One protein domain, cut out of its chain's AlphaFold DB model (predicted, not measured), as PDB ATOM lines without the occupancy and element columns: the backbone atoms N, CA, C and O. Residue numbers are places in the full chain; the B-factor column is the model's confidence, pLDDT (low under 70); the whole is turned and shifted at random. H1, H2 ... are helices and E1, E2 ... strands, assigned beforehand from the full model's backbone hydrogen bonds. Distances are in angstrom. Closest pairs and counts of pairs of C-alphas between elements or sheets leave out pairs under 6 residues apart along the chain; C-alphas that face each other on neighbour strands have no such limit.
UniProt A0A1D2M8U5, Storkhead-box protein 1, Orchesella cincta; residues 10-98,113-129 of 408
ATOM      1  N   ALA A  10     136.245   4.315  82.474       36.41
ATOM      2  CA  ALA A  10     137.386   4.058  81.586       36.41
ATOM      3  C   ALA A  10     137.583   5.108  80.466       36.41
ATOM      4  O   ALA A  10     138.705   5.341  80.022       36.41
ATOM      5  N   ILE A  11     136.512   5.777  80.014       40.44
ATOM      6  CA  ILE A  11     136.610   6.822  78.974       40.44
ATOM      7  C   ILE A  11     137.124   8.135  79.583       40.44
ATOM      8  O   ILE A  11     137.918   8.839  78.970       40.44
ATOM      9  N   GLN A  12     136.720   8.456  80.816       40.88
ATOM     10  CA  GLN A  12     137.271   9.607  81.532       40.88
ATOM     11  C   GLN A  12     138.758   9.410  81.839       40.88
ATOM     12  O   GLN A  12     139.521  10.335  81.591       40.88
ATOM     13  N   ALA A  13     139.171   8.208  82.261       41.00
ATOM     14  CA  ALA A  13     140.570   7.881  82.554       41.00
ATOM     15  C   ALA A  13     141.502   7.994  81.326       41.00
ATOM     16  O   ALA A  13     142.611   8.516  81.426       41.00
ATOM     17  N   THR A  14     141.045   7.561  80.147       44.25
ATOM     18  CA  THR A  14     141.814   7.673  78.891       44.25
ATOM     19  C   THR A  14     141.891   9.120  78.390       44.25
ATOM     20  O   THR A  14     142.945   9.578  77.945       44.25
ATOM     21  N   VAL A  15     140.816   9.904  78.529       48.50
ATOM     22  CA  VAL A  15     140.803  11.331  78.154       48.50
ATOM     23  C   VAL A  15     141.618  12.200  79.123       48.50
ATOM     24  O   VAL A  15     142.215  13.187  78.687       48.50
ATOM     25  N   THR A  16     141.695  11.864  80.414       48.94
ATOM     26  CA  THR A  16     142.602  12.540  81.361       48.94
ATOM     27  C   THR A  16     144.064  12.211  81.067       48.94
ATOM     28  O   THR A  16     144.864  13.140  80.957       48.94
ATOM     29  N   ALA A  17     144.389  10.940  80.797       53.94
ATOM     30  CA  ALA A  17     145.749  10.509  80.463       53.94
ATOM     31  C   ALA A  17     146.305  11.227  79.217       53.94
ATOM     32  O   ALA A  17     147.423  11.731  79.223       53.94
ATOM     33  N   THR A  18     145.497  11.390  78.163       65.75
ATOM     34  CA  THR A  18     145.927  12.103  76.935       65.75
ATOM     35  C   THR A  18     146.262  13.586  77.145       65.75
ATOM     36  O   THR A  18     147.013  14.167  76.362       65.75
ATOM     37  N   LYS A  19     145.725  14.228  78.187       66.19
ATOM     38  CA  LYS A  19     145.904  15.670  78.437       66.19
ATOM     39  C   LYS A  19     146.970  15.967  79.479       66.19
ATOM     40  O   LYS A  19     147.604  17.016  79.392       66.19
ATOM     41  N   GLU A  20     147.222  15.027  80.378       69.75
ATOM     42  CA  GLU A  20     148.455  14.993  81.166       69.75
ATOM     43  C   GLU A  20     149.669  14.820  80.243       69.75
ATOM     44  O   GLU A  20     150.624  15.585  80.354       69.75
ATOM     45  N   ILE A  21     149.575  13.952  79.225       76.12
ATOM     46  CA  ILE A  21     150.596  13.838  78.168       76.12
ATOM     47  C   ILE A  21     150.774  15.168  77.417       76.12
ATOM     48  O   ILE A  21     151.896  15.581  77.146       76.12
ATOM     49  N   LEU A  22     149.691  15.894  77.117       78.56
ATOM     50  CA  LEU A  22     149.798  17.210  76.476       78.56
ATOM     51  C   LEU A  22     150.551  18.225  77.352       78.56
ATOM     52  O   LEU A  22     151.345  19.011  76.827       78.56
ATOM     53  N   LEU A  23     150.290  18.234  78.665       82.50
ATOM     54  CA  LEU A  23     151.024  19.080  79.605       82.50
ATOM     55  C   LEU A  23     152.498  18.669  79.662       82.50
ATOM     56  O   LEU A  23     153.363  19.536  79.620       82.50
ATOM     57  N   GLN A  24     152.788  17.373  79.661       83.44
ATOM     58  CA  GLN A  24     154.155  16.867  79.624       83.44
ATOM     59  C   GLN A  24     154.891  17.316  78.349       83.44
ATOM     60  O   GLN A  24     155.960  17.916  78.427       83.44
ATOM     61  N   CYS A  25     154.270  17.177  77.174       81.81
ATOM     62  CA  CYS A  25     154.829  17.693  75.922       81.81
ATOM     63  C   CYS A  25     154.996  19.224  75.930       81.81
ATOM     64  O   CYS A  25     155.889  19.755  75.266       81.81
ATOM     65  N   PHE A  26     154.131  19.963  76.638       84.94
ATOM     66  CA  PHE A  26     154.293  21.406  76.837       84.94
ATOM     67  C   PHE A  26     155.529  21.721  77.679       84.94
ATOM     68  O   PHE A  26     156.306  22.609  77.316       84.94
ATOM     69  N   VAL A  27     155.709  20.991  78.779       88.50
ATOM     70  CA  VAL A  27     156.856  21.120  79.674       88.50
ATOM     71  C   VAL A  27     158.145  20.842  78.898       88.50
ATOM     72  O   VAL A  27     158.998  21.723  78.802       88.50
ATOM     73  N   GLU A  28     158.236  19.705  78.212       85.06
ATOM     74  CA  GLU A  28     159.398  19.309  77.400       85.06
ATOM     75  C   GLU A  28     159.727  20.309  76.284       85.06
ATOM     76  O   GLU A  28     160.894  20.633  76.038       85.06
ATOM     77  N   ALA A  29     158.706  20.849  75.610       83.12
ATOM     78  CA  ALA A  29     158.904  21.833  74.550       83.12
ATOM     79  C   ALA A  29     159.577  23.117  75.060       83.12
ATOM     80  O   ALA A  29     160.289  23.779  74.297       83.12
ATOM     81  N   ASN A  30     159.359  23.473  76.327       87.88
ATOM     82  CA  ASN A  30     159.864  24.704  76.924       87.88
ATOM     83  C   ASN A  30     161.068  24.504  77.855       87.88
ATOM     84  O   ASN A  30     161.798  25.467  78.083       87.88
ATOM     85  N   GLN A  31     161.341  23.284  78.327       81.50
ATOM     86  CA  GLN A  31     162.543  22.965  79.113       81.50
ATOM     87  C   GLN A  31     163.844  23.291  78.366       81.50
ATOM     88  O   GLN A  31     164.837  23.654  78.984       81.50
ATOM     89  N   LYS A  32     163.813  23.288  77.029       75.62
ATOM     90  CA  LYS A  32     164.947  23.662  76.162       75.62
ATOM     91  C   LYS A  32     165.303  25.163  76.200       75.62
ATOM     92  O   LYS A  32     166.244  25.594  75.538       75.62
ATOM     93  N   CYS A  33     164.548  25.991  76.926       78.06
ATOM     94  CA  CYS A  33     164.734  27.443  77.017       78.06
ATOM     95  C   CYS A  33     165.745  27.842  78.115       78.06
ATOM     96  O   CYS A  33     165.399  28.540  79.069       78.06
ATOM     97  N   HIS A  34     167.004  27.414  77.987       78.62
ATOM     98  CA  HIS A  34     168.003  27.497  79.073       78.62
ATOM     99  C   HIS A  34     168.356  28.926  79.531       78.62
ATOM    100  O   HIS A  34     168.777  29.123  80.663       78.62
ATOM    101  N   TRP A  35     168.136  29.945  78.696       81.69
ATOM    102  CA  TRP A  35     168.446  31.345  79.024       81.69
ATOM    103  C   TRP A  35     167.422  32.021  79.957       81.69
ATOM    104  O   TRP A  35     167.602  33.186  80.324       81.69
ATOM    105  N   ASN A  36     166.331  31.337  80.326       84.69
ATOM    106  CA  ASN A  36     165.314  31.858  81.241       84.69
ATOM    107  C   ASN A  36     164.949  30.829  82.322       84.69
ATOM    108  O   ASN A  36     163.899  30.187  82.271       84.69
ATOM    109  N   THR A  37     165.809  30.711  83.335       86.00
ATOM    110  CA  THR A  37     165.656  29.760  84.450       86.00
ATOM    111  C   THR A  37     164.335  29.931  85.195       86.00
ATOM    112  O   THR A  37     163.625  28.956  85.414       86.00
ATOM    113  N   ARG A  38     163.928  31.179  85.477       86.19
ATOM    114  CA  ARG A  38     162.655  31.478  86.163       86.19
ATOM    115  C   ARG A  38     161.444  30.961  85.390       86.19
ATOM    116  O   ARG A  38     160.450  30.551  85.982       86.19
ATOM    117  N   MET A  39     161.501  31.010  84.058       87.75
ATOM    118  CA  MET A  39     160.447  30.458  83.212       87.75
ATOM    119  C   MET A  39     160.438  28.929  83.265       87.75
ATOM    120  O   MET A  39     159.356  28.358  83.373       87.75
ATOM    121  N   ILE A  40     161.602  28.274  83.236       88.75
ATOM    122  CA  ILE A  40     161.703  26.811  83.360       88.75
ATOM    123  C   ILE A  40     161.154  26.339  84.713       88.75
ATOM    124  O   ILE A  40     160.328  25.432  84.748       88.75
ATOM    125  N   GLU A  41     161.542  26.985  85.812       87.50
ATOM    126  CA  GLU A  41     161.015  26.703  87.156       87.50
ATOM    127  C   GLU A  41     159.490  26.846  87.198       87.50
ATOM    128  O   GLU A  41     158.780  25.957  87.678       87.50
ATOM    129  N   ALA A  42     158.968  27.929  86.615       87.94
ATOM    130  CA  ALA A  42     157.534  28.155  86.535       87.94
ATOM    131  C   ALA A  42     156.813  27.052  85.747       87.94
ATOM    132  O   ALA A  42     155.746  26.613  86.171       87.94
ATOM    133  N   ILE A  43     157.393  26.576  84.643       88.88
ATOM    134  CA  ILE A  43     156.841  25.486  83.826       88.88
ATOM    135  C   ILE A  43     156.878  24.150  84.570       88.88
ATOM    136  O   ILE A  43     155.879  23.436  84.564       88.88
ATOM    137  N   ASN A  44     157.988  23.825  85.233       88.75
ATOM    138  CA  ASN A  44     158.147  22.572  85.978       88.75
ATOM    139  C   ASN A  44     157.215  22.495  87.196       88.75
ATOM    140  O   ASN A  44     156.848  21.412  87.630       88.75
ATOM    141  N   SER A  45     156.807  23.645  87.733       86.06
ATOM    142  CA  SER A  45     155.853  23.734  88.842       86.06
ATOM    143  C   SER A  45     154.375  23.689  88.424       86.06
ATOM    144  O   SER A  45     153.502  23.974  89.246       86.06
ATOM    145  N   LEU A  46     154.074  23.464  87.140       83.94
ATOM    146  CA  LEU A  46     152.697  23.415  86.656       83.94
ATOM    147  C   LEU A  46     152.036  22.091  87.032       83.94
ATOM    148  O   LEU A  46     152.453  21.023  86.598       83.94
ATOM    149  N   GLU A  47     150.926  22.186  87.749       79.50
ATOM    150  CA  GLU A  47     150.075  21.055  88.093       79.50
ATOM    151  C   GLU A  47     148.859  21.011  87.168       79.50
ATOM    152  O   GLU A  47     148.130  22.000  87.000       79.50
ATOM    153  N   TYR A  48     148.600  19.845  86.582       78.06
ATOM    154  CA  TYR A  48     147.384  19.628  85.814       78.06
ATOM    155  C   TYR A  48     146.158  19.722  86.729       78.06
ATOM    156  O   TYR A  48     146.072  19.075  87.767       78.06
ATOM    157  N   SER A  49     145.196  20.555  86.343       72.50
ATOM    158  CA  SER A  49     143.976  20.791  87.121       72.50
ATOM    159  C   SER A  49     142.728  20.276  86.427       72.50
ATOM    160  O   SER A  49     141.696  20.125  87.058       72.50
ATOM    161  N   GLY A  50     142.783  20.017  85.129       68.62
ATOM    162  CA  GLY A  50     141.615  19.606  84.367       68.62
ATOM    163  C   GLY A  50     141.677  20.139  82.952       68.62
ATOM    164  O   GLY A  50     142.697  20.652  82.489       68.62
ATOM    165  N   HIS A  51     140.569  20.030  82.238       70.94
ATOM    166  CA  HIS A  51     140.503  20.482  80.863       70.94
ATOM    167  C   HIS A  51     139.083  20.859  80.472       70.94
ATOM    168  O   HIS A  51     138.114  20.329  81.007       70.94
ATOM    169  N   VAL A  52     138.975  21.706  79.455       69.31
ATOM    170  CA  VAL A  52     137.721  21.984  78.758       69.31
ATOM    171  C   VAL A  52     137.846  21.435  77.339       69.31
ATOM    172  O   VAL A  52     138.775  21.767  76.592       69.31
ATOM    173  N   VAL A  53     136.937  20.528  76.984       58.47
ATOM    174  CA  VAL A  53     136.868  19.911  75.652       58.47
ATOM    175  C   VAL A  53     136.543  21.004  74.617       58.47
ATOM    176  O   VAL A  53     135.695  21.850  74.890       58.47
ATOM    177  N   PRO A  54     137.198  21.034  73.437       57.47
ATOM    178  CA  PRO A  54     138.091  20.002  72.899       57.47
ATOM    179  C   PRO A  54     139.588  20.165  73.218       57.47
ATOM    180  O   PRO A  54     140.273  19.154  73.332       57.47
ATOM    181  N   THR A  55     140.119  21.384  73.379       67.44
ATOM    182  CA  THR A  55     141.585  21.620  73.352       67.44
ATOM    183  C   THR A  55     142.105  22.599  74.407       67.44
ATOM    184  O   THR A  55     143.134  23.238  74.189       67.44
ATOM    185  N   THR A  56     141.397  22.779  75.520       72.50
ATOM    186  CA  THR A  56     141.839  23.674  76.599       72.50
ATOM    187  C   THR A  56     142.316  22.845  77.780       72.50
ATOM    188  O   THR A  56     141.533  22.078  78.328       72.50
ATOM    189  N   ILE A  57     143.563  23.024  78.206       77.75
ATOM    190  CA  ILE A  57     144.055  22.490  79.481       77.75
ATOM    191  C   ILE A  57     143.988  23.566  80.558       77.75
ATOM    192  O   ILE A  57     144.175  24.750  80.268       77.75
ATOM    193  N   LEU A  58     143.688  23.143  81.780       77.88
ATOM    194  CA  LEU A  58     143.696  23.962  82.979       77.88
ATOM    195  C   LEU A  58     144.884  23.534  83.824       77.88
ATOM    196  O   LEU A  58     145.040  22.358  84.148       77.88
ATOM    197  N   VAL A  59     145.710  24.509  84.175       80.69
ATOM    198  CA  VAL A  59     146.907  24.306  84.986       80.69
ATOM    199  C   VAL A  59     146.869  25.211  86.208       80.69
ATOM    200  O   VAL A  59     146.325  26.320  86.143       80.69
ATOM    201  N   ARG A  60     147.450  24.742  87.309       77.81
ATOM    202  CA  ARG A  60     147.627  25.467  88.571       77.81
ATOM    203  C   ARG A  60     149.108  25.553  88.903       77.81
ATOM    204  O   ARG A  60     149.883  24.686  88.529       77.81
ATOM    205  N   SER A  61     149.488  26.632  89.573       82.69
ATOM    206  CA  SER A  61     150.817  26.827  90.154       82.69
ATOM    207  C   SER A  61     150.756  28.002  91.143       82.69
ATOM    208  O   SER A  61     149.679  28.554  91.404       82.69
ATOM    209  N   SER A  62     151.897  28.394  91.705       80.62
ATOM    210  CA  SER A  62     152.026  29.589  92.535       80.62
ATOM    211  C   SER A  62     151.733  30.863  91.725       80.62
ATOM    212  O   SER A  62     151.978  30.939  90.517       80.62
ATOM    213  N   ALA A  63     151.236  31.910  92.394       76.44
ATOM    214  CA  ALA A  63     150.938  33.191  91.744       76.44
ATOM    215  C   ALA A  63     152.180  33.814  91.075       76.44
ATOM    216  O   ALA A  63     152.080  34.415  90.003       76.44
ATOM    217  N   ASN A  64     153.359  33.612  91.674       83.00
ATOM    218  CA  ASN A  64     154.632  34.082  91.137       83.00
ATOM    219  C   ASN A  64     154.961  33.387  89.808       83.00
ATOM    220  O   ASN A  64     155.233  34.061  88.814       83.00
ATOM    221  N   HIS A  65     154.862  32.058  89.757       82.19
ATOM    222  CA  HIS A  65     155.148  31.272  88.554       82.19
ATOM    223  C   HIS A  65     154.165  31.566  87.417       82.19
ATOM    224  O   HIS A  65     154.558  31.714  86.257       82.19
ATOM    225  N   LEU A  66     152.888  31.759  87.737       81.81
ATOM    226  CA  LEU A  66     151.881  32.121  86.738       81.81
ATOM    227  C   LEU A  66     152.087  33.535  86.192       81.81
ATOM    228  O   LEU A  66     151.837  33.777  85.009       81.81
ATOM    229  N   ASN A  67     152.606  34.458  87.005       81.94
ATOM    230  CA  ASN A  67     153.011  35.773  86.521       81.94
ATOM    231  C   ASN A  67     154.230  35.687  85.586       81.94
ATOM    232  O   ASN A  67     154.245  36.354  84.552       81.94
ATOM    233  N   VAL A  68     155.212  34.830  85.886       86.56
ATOM    234  CA  VAL A  68     156.347  34.576  84.980       86.56
ATOM    235  C   VAL A  68     155.844  34.051  83.635       86.56
ATOM    236  O   VAL A  68     156.164  34.632  82.598       86.56
ATOM    237  N   LEU A  69     154.972  33.042  83.637       86.94
ATOM    238  CA  LEU A  69     154.361  32.507  82.417       86.94
ATOM    239  C   LEU A  69     153.537  33.556  81.658       86.94
ATOM    240  O   LEU A  69     153.610  33.629  80.434       86.94
ATOM    241  N   ARG A  70     152.809  34.431  82.357       85.06
ATOM    242  CA  ARG A  70     152.104  35.563  81.732       85.06
ATOM    243  C   ARG A  70     153.071  36.486  80.994       85.06
ATOM    244  O   ARG A  70     152.798  36.874  79.860       85.06
ATOM    245  N   THR A  71     154.191  36.836  81.620       85.38
ATOM    246  CA  THR A  71     155.196  37.701  80.986       85.38
ATOM    247  C   THR A  71     155.899  37.007  79.820       85.38
ATOM    248  O   THR A  71     156.102  37.633  78.783       85.38
ATOM    249  N   ALA A  72     156.187  35.711  79.940       86.62
ATOM    250  CA  ALA A  72     156.762  34.894  78.875       86.62
ATOM    251  C   ALA A  72     155.812  34.781  77.668       86.62
ATOM    252  O   ALA A  72     156.222  34.944  76.518       86.62
ATOM    253  N   TRP A  73     154.514  34.586  77.919       86.75
ATOM    254  CA  TRP A  73     153.489  34.589  76.877       86.75
ATOM    255  C   TRP A  73     153.399  35.936  76.166       86.75
ATOM    256  O   TRP A  73     153.408  35.990  74.934       86.75
ATOM    257  N   ALA A  74     153.358  37.025  76.941       83.81
ATOM    258  CA  ALA A  74     153.323  38.381  76.410       83.81
ATOM    259  C   ALA A  74     154.560  38.687  75.548       83.81
ATOM    260  O   ALA A  74     154.457  39.402  74.559       83.81
ATOM    261  N   ARG A  75     155.716  38.100  75.875       84.50
ATOM    262  CA  ARG A  75     156.975  38.248  75.126       84.50
ATOM    263  C   ARG A  75     157.158  37.233  73.995       84.50
ATOM    264  O   ARG A  75     158.190  37.260  73.340       84.50
ATOM    265  N   ARG A  76     156.180  36.351  73.747       83.19
ATOM    266  CA  ARG A  76     156.249  35.271  72.742       83.19
ATOM    267  C   ARG A  76     157.420  34.294  72.943       83.19
ATOM    268  O   ARG A  76     157.882  33.689  71.981       83.19
ATOM    269  N   THR A  77     157.878  34.102  74.179       85.00
ATOM    270  CA  THR A  77     158.978  33.169  74.484       85.00
ATOM    271  C   THR A  77     158.490  31.746  74.753       85.00
ATOM    272  O   THR A  77     159.275  30.803  74.693       85.00
ATOM    273  N   ILE A  78     157.191  31.572  75.026       86.75
ATOM    274  CA  ILE A  78     156.571  30.260  75.241       86.75
ATOM    275  C   ILE A  78     156.457  29.494  73.922       86.75
ATOM    276  O   ILE A  78     155.848  29.956  72.954       86.75
ATOM    277  N   ARG A  79     156.983  28.272  73.925       83.69
ATOM    278  CA  ARG A  79     156.881  27.292  72.849       83.69
ATOM    279  C   ARG A  79     155.613  26.463  72.986       83.69
ATOM    280  O   ARG A  79     155.141  26.161  74.081       83.69
ATOM    281  N   SER A  80     155.059  26.095  71.837       80.31
ATOM    282  CA  SER A  80     153.915  25.192  71.787       80.31
ATOM    283  C   SER A  80     154.371  23.727  71.836       80.31
ATOM    284  O   SER A  80     155.463  23.433  71.346       80.31
ATOM    285  N   PRO A  81     153.550  22.810  72.378       82.12
ATOM    286  CA  PRO A  81     153.823  21.373  72.328       82.12
ATOM    287  C   PRO A  81     153.901  20.862  70.885       82.12
ATOM    288  O   PRO A  81     153.291  21.439  69.981       82.12
ATOM    289  N   VAL A  82     154.594  19.744  70.668       73.12
ATOM    290  CA  VAL A  82     154.743  19.130  69.338       73.12
ATOM    291  C   VAL A  82     153.373  18.803  68.735       73.12
ATOM    292  O   VAL A  82     152.554  18.146  69.363       73.12
ATOM    293  N   GLY A  83     153.107  19.280  67.514       72.94
ATOM    294  CA  GLY A  83     151.819  19.075  66.833       72.94
ATOM    295  C   GLY A  83     150.696  20.020  67.284       72.94
ATOM    296  O   GLY A  83     149.587  19.967  66.746       72.94
ATOM    297  N   PHE A  84     150.965  20.935  68.222       74.88
ATOM    298  CA  PHE A  84     149.991  21.899  68.721       74.88
ATOM    299  C   PHE A  84     150.497  23.338  68.574       74.88
ATOM    300  O   PHE A  84     151.684  23.624  68.618       74.88
ATOM    301  N   ARG A  85     149.558  24.278  68.425       73.69
ATOM    302  CA  ARG A  85     149.786  25.718  68.571       73.69
ATOM    303  C   ARG A  85     148.998  26.243  69.764       73.69
ATOM    304  O   ARG A  85     147.779  26.037  69.831       73.69
ATOM    305  N   ILE A  86     149.681  26.930  70.669       81.38
ATOM    306  CA  ILE A  86     149.067  27.741  71.720       81.38
ATOM    307  C   ILE A  86     148.585  29.023  71.057       81.38
ATOM    308  O   ILE A  86     149.341  29.679  70.347       81.38
ATOM    309  N   GLN A  87     147.314  29.354  71.226       73.44
ATOM    310  CA  GLN A  87     146.716  30.487  70.515       73.44
ATOM    311  C   GLN A  87     146.153  31.557  71.453       73.44
ATOM    312  O   GLN A  87     145.923  32.686  71.039       73.44
ATOM    313  N   LEU A  88     145.989  31.226  72.727       76.38
ATOM    314  CA  LEU A  88     145.614  32.156  73.776       76.38
ATOM    315  C   LEU A  88     146.244  31.635  75.049       76.38
ATOM    316  O   LEU A  88     146.661  30.484  75.116       76.38
ATOM    317  N   LEU A  89     146.344  32.504  76.026       82.00
ATOM    318  CA  LEU A  89     146.769  32.193  77.368       82.00
ATOM    319  C   LEU A  89     145.974  33.160  78.239       82.00
ATOM    320  O   LEU A  89     145.980  34.354  77.954       82.00
ATOM    321  N   GLY A  90     145.201  32.681  79.210       77.38
ATOM    322  CA  GLY A  90     144.279  33.559  79.935       77.38
ATOM    323  C   GLY A  90     144.093  33.192  81.391       77.38
ATOM    324  O   GLY A  90     144.087  32.013  81.718       77.38
ATOM    325  N   MET A  91     143.941  34.194  82.252       68.94
ATOM    326  CA  MET A  91     143.725  33.978  83.680       68.94
ATOM    327  C   MET A  91     142.255  33.701  83.959       68.94
ATOM    328  O   MET A  91     141.388  34.471  83.540       68.94
ATOM    329  N   ILE A  92     141.973  32.630  84.691       67.56
ATOM    330  CA  ILE A  92     140.637  32.397  85.234       67.56
ATOM    331  C   ILE A  92     140.499  33.289  86.464       67.56
ATOM    332  O   ILE A  92     141.254  33.168  87.429       67.56
ATOM    333  N   SER A  93     139.569  34.237  86.399       53.75
ATOM    334  CA  SER A  93     139.285  35.106  87.533       53.75
ATOM    335  C   SER A  93     138.385  34.367  88.513       53.75
ATOM    336  O   SER A  93     137.305  33.905  88.150       53.75
ATOM    337  N   THR A  94     138.774  34.335  89.785       48.59
ATOM    338  CA  THR A  94     137.889  33.940  90.888       48.59
ATOM    339  C   THR A  94     136.714  34.918  91.069       48.59
ATOM    340  O   THR A  94     135.885  34.729  91.944       48.59
ATOM    341  N   ALA A  95     136.596  35.982  90.268       41.12
ATOM    342  CA  ALA A  95     135.434  36.871  90.307       41.12
ATOM    343  C   ALA A  95     134.129  36.211  89.810       41.12
ATOM    344  O   ALA A  95     133.062  36.776  90.010       41.12
ATOM    345  N   CYS A  96     134.162  35.000  89.238       38.50
ATOM    346  CA  CYS A  96     132.932  34.241  88.968       38.50
ATOM    347  C   CYS A  96     132.159  33.834  90.241       38.50
ATOM    348  O   CYS A  96     131.025  33.384  90.131       38.50
ATOM    349  N   TYR A  97     132.715  34.037  91.443       42.69
ATOM    350  CA  TYR A  97     131.989  33.862  92.709       42.69
ATOM    351  C   TYR A  97     131.155  35.088  93.128       42.69
ATOM    352  O   TYR A  97     130.527  35.052  94.180       42.69
ATOM    353  N   SER A  98     131.140  36.176  92.346       38.66
ATOM    354  CA  SER A  98     130.341  37.374  92.646       38.66
ATOM    355  C   SER A  98     129.113  37.525  91.745       38.66
ATOM    356  O   SER A  98     128.757  38.643  91.373       38.66
ATOM    357  N   THR A 113     140.232  20.246  98.626       34.53
ATOM    358  CA  THR A 113     139.411  19.032  98.413       34.53
ATOM    359  C   THR A 113     138.620  18.986  97.108       34.53
ATOM    360  O   THR A 113     137.905  18.013  96.871       34.53
ATOM    361  N   LEU A 114     138.790  19.943  96.188       39.66
ATOM    362  CA  LEU A 114     138.262  19.810  94.821       39.66
ATOM    363  C   LEU A 114     139.171  18.898  93.982       39.66
ATOM    364  O   LEU A 114     139.840  19.324  93.044       39.66
ATOM    365  N   LYS A 115     139.168  17.611  94.342       38.16
ATOM    366  CA  LYS A 115     139.691  16.493  93.543       38.16
ATOM    367  C   LYS A 115     138.787  16.179  92.337       38.16
ATOM    368  O   LYS A 115     139.090  15.302  91.538       38.16
ATOM    369  N   THR A 116     137.690  16.912  92.178       34.25
ATOM    370  CA  THR A 116     136.764  16.812  91.053       34.25
ATOM    371  C   THR A 116     136.363  18.215  90.615       34.25
ATOM    372  O   THR A 116     135.567  18.899  91.254       34.25
ATOM    373  N   TRP A 117     136.937  18.664  89.503       40.81
ATOM    374  CA  TRP A 117     136.396  19.801  88.773       40.81
ATOM    375  C   TRP A 117     135.064  19.340  88.184       40.81
ATOM    376  O   TRP A 117     135.040  18.472  87.313       40.81
ATOM    377  N   CYS A 118     133.962  19.852  88.736       35.00
ATOM    378  CA  CYS A 118     132.632  19.686  88.159       35.00
ATOM    379  C   CYS A 118     132.645  20.157  86.697       35.00
ATOM    380  O   CYS A 118     133.443  21.018  86.330       35.00
ATOM    381  N   GLU A 119     131.777  19.581  85.873       37.78
ATOM    382  CA  GLU A 119     131.600  19.941  84.467       37.78
ATOM    383  C   GLU A 119     131.298  21.450  84.365       37.78
ATOM    384  O   GLU A 119     130.217  21.911  84.716       37.78
ATOM    385  N   VAL A 120     132.308  22.252  84.007       42.69
ATOM    386  CA  VAL A 120     132.184  23.713  83.920       42.69
ATOM    387  C   VAL A 120     131.449  24.039  82.623       42.69
ATOM    388  O   VAL A 120     132.044  23.944  81.549       42.69
ATOM    389  N   GLU A 121     130.174  24.423  82.717       39.44
ATOM    390  CA  GLU A 121     129.363  24.811  81.551       39.44
ATOM    391  C   GLU A 121     129.888  26.093  80.879       39.44
ATOM    392  O   GLU A 121     129.846  26.205  79.654       39.44
ATOM    393  N   GLU A 122     130.470  27.029  81.644       43.94
ATOM    394  CA  GLU A 122     131.029  28.269  81.095       43.94
ATOM    395  C   GLU A 122     132.253  28.773  81.887       43.94
ATOM    396  O   GLU A 122     132.182  29.090  83.073       43.94
ATOM    397  N   LEU A 123     133.418  28.845  81.226       53.22
ATOM    398  CA  LEU A 123     134.682  29.299  81.819       53.22
ATOM    399  C   LEU A 123     135.076  30.684  81.279       53.22
ATOM    400  O   LEU A 123     135.536  30.806  80.135       53.22
ATOM    401  N   VAL A 124     134.991  31.716  82.122       55.19
ATOM    402  CA  VAL A 124     135.421  33.082  81.785       55.19
ATOM    403  C   VAL A 124     136.907  33.258  82.114       55.19
ATOM    404  O   VAL A 124     137.311  33.255  83.276       55.19
ATOM    405  N   ALA A 125     137.739  33.422  81.082       64.38
ATOM    406  CA  ALA A 125     139.166  33.705  81.235       64.38
ATOM    407  C   ALA A 125     139.518  35.036  80.570       64.38
ATOM    408  O   ALA A 125     139.114  35.287  79.433       64.38
ATOM    409  N   GLN A 126     140.307  35.865  81.252       69.06
ATOM    410  CA  GLN A 126     140.831  37.101  80.678       69.06
ATOM    411  C   GLN A 126     142.046  36.783  79.799       69.06
ATOM    412  O   GLN A 126     143.047  36.286  80.325       69.06
ATOM    413  N   PRO A 127     141.988  37.030  78.475       72.69
ATOM    414  CA  PRO A 127     143.101  36.740  77.586       72.69
ATOM    415  C   PRO A 127     144.278  37.673  77.854       72.69
ATOM    416  O   PRO A 127     144.135  38.895  77.892       72.69
ATOM    417  N   ILE A 128     145.460  37.086  77.980       80.44
ATOM    418  CA  ILE A 128     146.718  37.814  78.062       80.44
ATOM    419  C   ILE A 128     147.135  38.153  76.636       80.44
ATOM    420  O   ILE A 128     147.371  37.269  75.804       80.44
ATOM    421  N   GLN A 129     147.208  39.453  76.364       76.56
ATOM    422  CA  GLN A 129     147.626  39.971  75.070       76.56
ATOM    423  C   GLN A 129     149.094  39.629  74.820       76.56
ATOM    424  O   GLN A 129     149.947  39.814  75.692       76.56
TER     425      GLN A 129
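This is residues 10 to 98 and 113 to 129 of the 408 residues of the protein "Storkhead-box protein 1" of Orchesella cincta (UniProt A0A1D2M8U5). What is the overall picture? The long helix H1 runs along one side, the two-stranded hairpin E1 and E2 sits beside it in the middle, and H2 folds back from the far end of H1 to where H3 crosses it. The small strand pair E3 and E4 lies on the other side of the hairpin from H1, with H4 at the edge, and the long link of residues 75 to 89 loops back toward H1 before E3. What are the parts and the size? The printed part has 106 residues with four named helices and four named strands, in the order H1 H2 E1 E2 H3 E3 H4 E4; its class is mixed, helices and strands, and both two-stranded sheets, E1 - E2 and E3 - E4, are antiparallel. It is compact, with a radius of gyration of the C-alphas of 14.1 A and spans of 39 by 36 by 26 A.

Where does the first half run? H1, residues 10 to 31, is 31.6 A long and begins at C-alpha 10 (137.386, 4.058, 81.586). H2 is residues 37 to 44, 10.5 A; E1 is residues 47 to 52, 15.5 A; E2 is residues 56 to 60, 13.4 A. What follows? H3, residues 63 to 74, is 16.4 A long and begins at C-alpha 63 (150.938, 33.191, 91.744). E3 is residues 90 to 92, H4 residues 94 to 97, and E4 residues 125 to 127, ending at C-alpha 127 (143.101, 36.740, 77.586).

What does H1 meet? With residues 27 to 31 alone it touches H2, the closest C-alphas being those of Gln 31 and Ile 40, 5.8 A; they form a helical hairpin, a shallow tilt of 10 degrees, opposite ways. The closest C-alphas of H1 and E1 are those of Glu 20 and Tyr 48, 6.7 A. How do the strands pair? In the hairpin E1 and E2, antiparallel at 151 degrees, N 49 and O 58 are 2.8 A apart, within hydrogen-bond range; in E3 and E4, antiparallel at 157 degrees, N 126 and O 91 are 2.9 A apart, also within range. Where are H3 and H4? H3 touches H2, closest C-alphas Ala 42 and His 65, 4.4 A, only just about perpendicular at 72 degrees, and is near E3; H4 touches no helix. Are the helix backbones complete? Every O i to N i+4 pair is within hydrogen-bond range in H2 and H3, and 17 of 18 in H1; H4 is too short for such a pair.

How far does it reach? The two C-alphas farthest apart, those of Ala 10 and Trp 35, are 41.4 A apart. Where is it cut or loosely linked? Residues 99 to 112 are not printed, and C-alphas 98 and 113 are 21.3 A apart across the cut; the link from H3 to E3 is long, 15 residues. Where is confidence low? The mean pLDDT of the printed part is 70.3, and 38 residues are under 70, among them residues 10 to 20, 91 to 98 and 113 to 126.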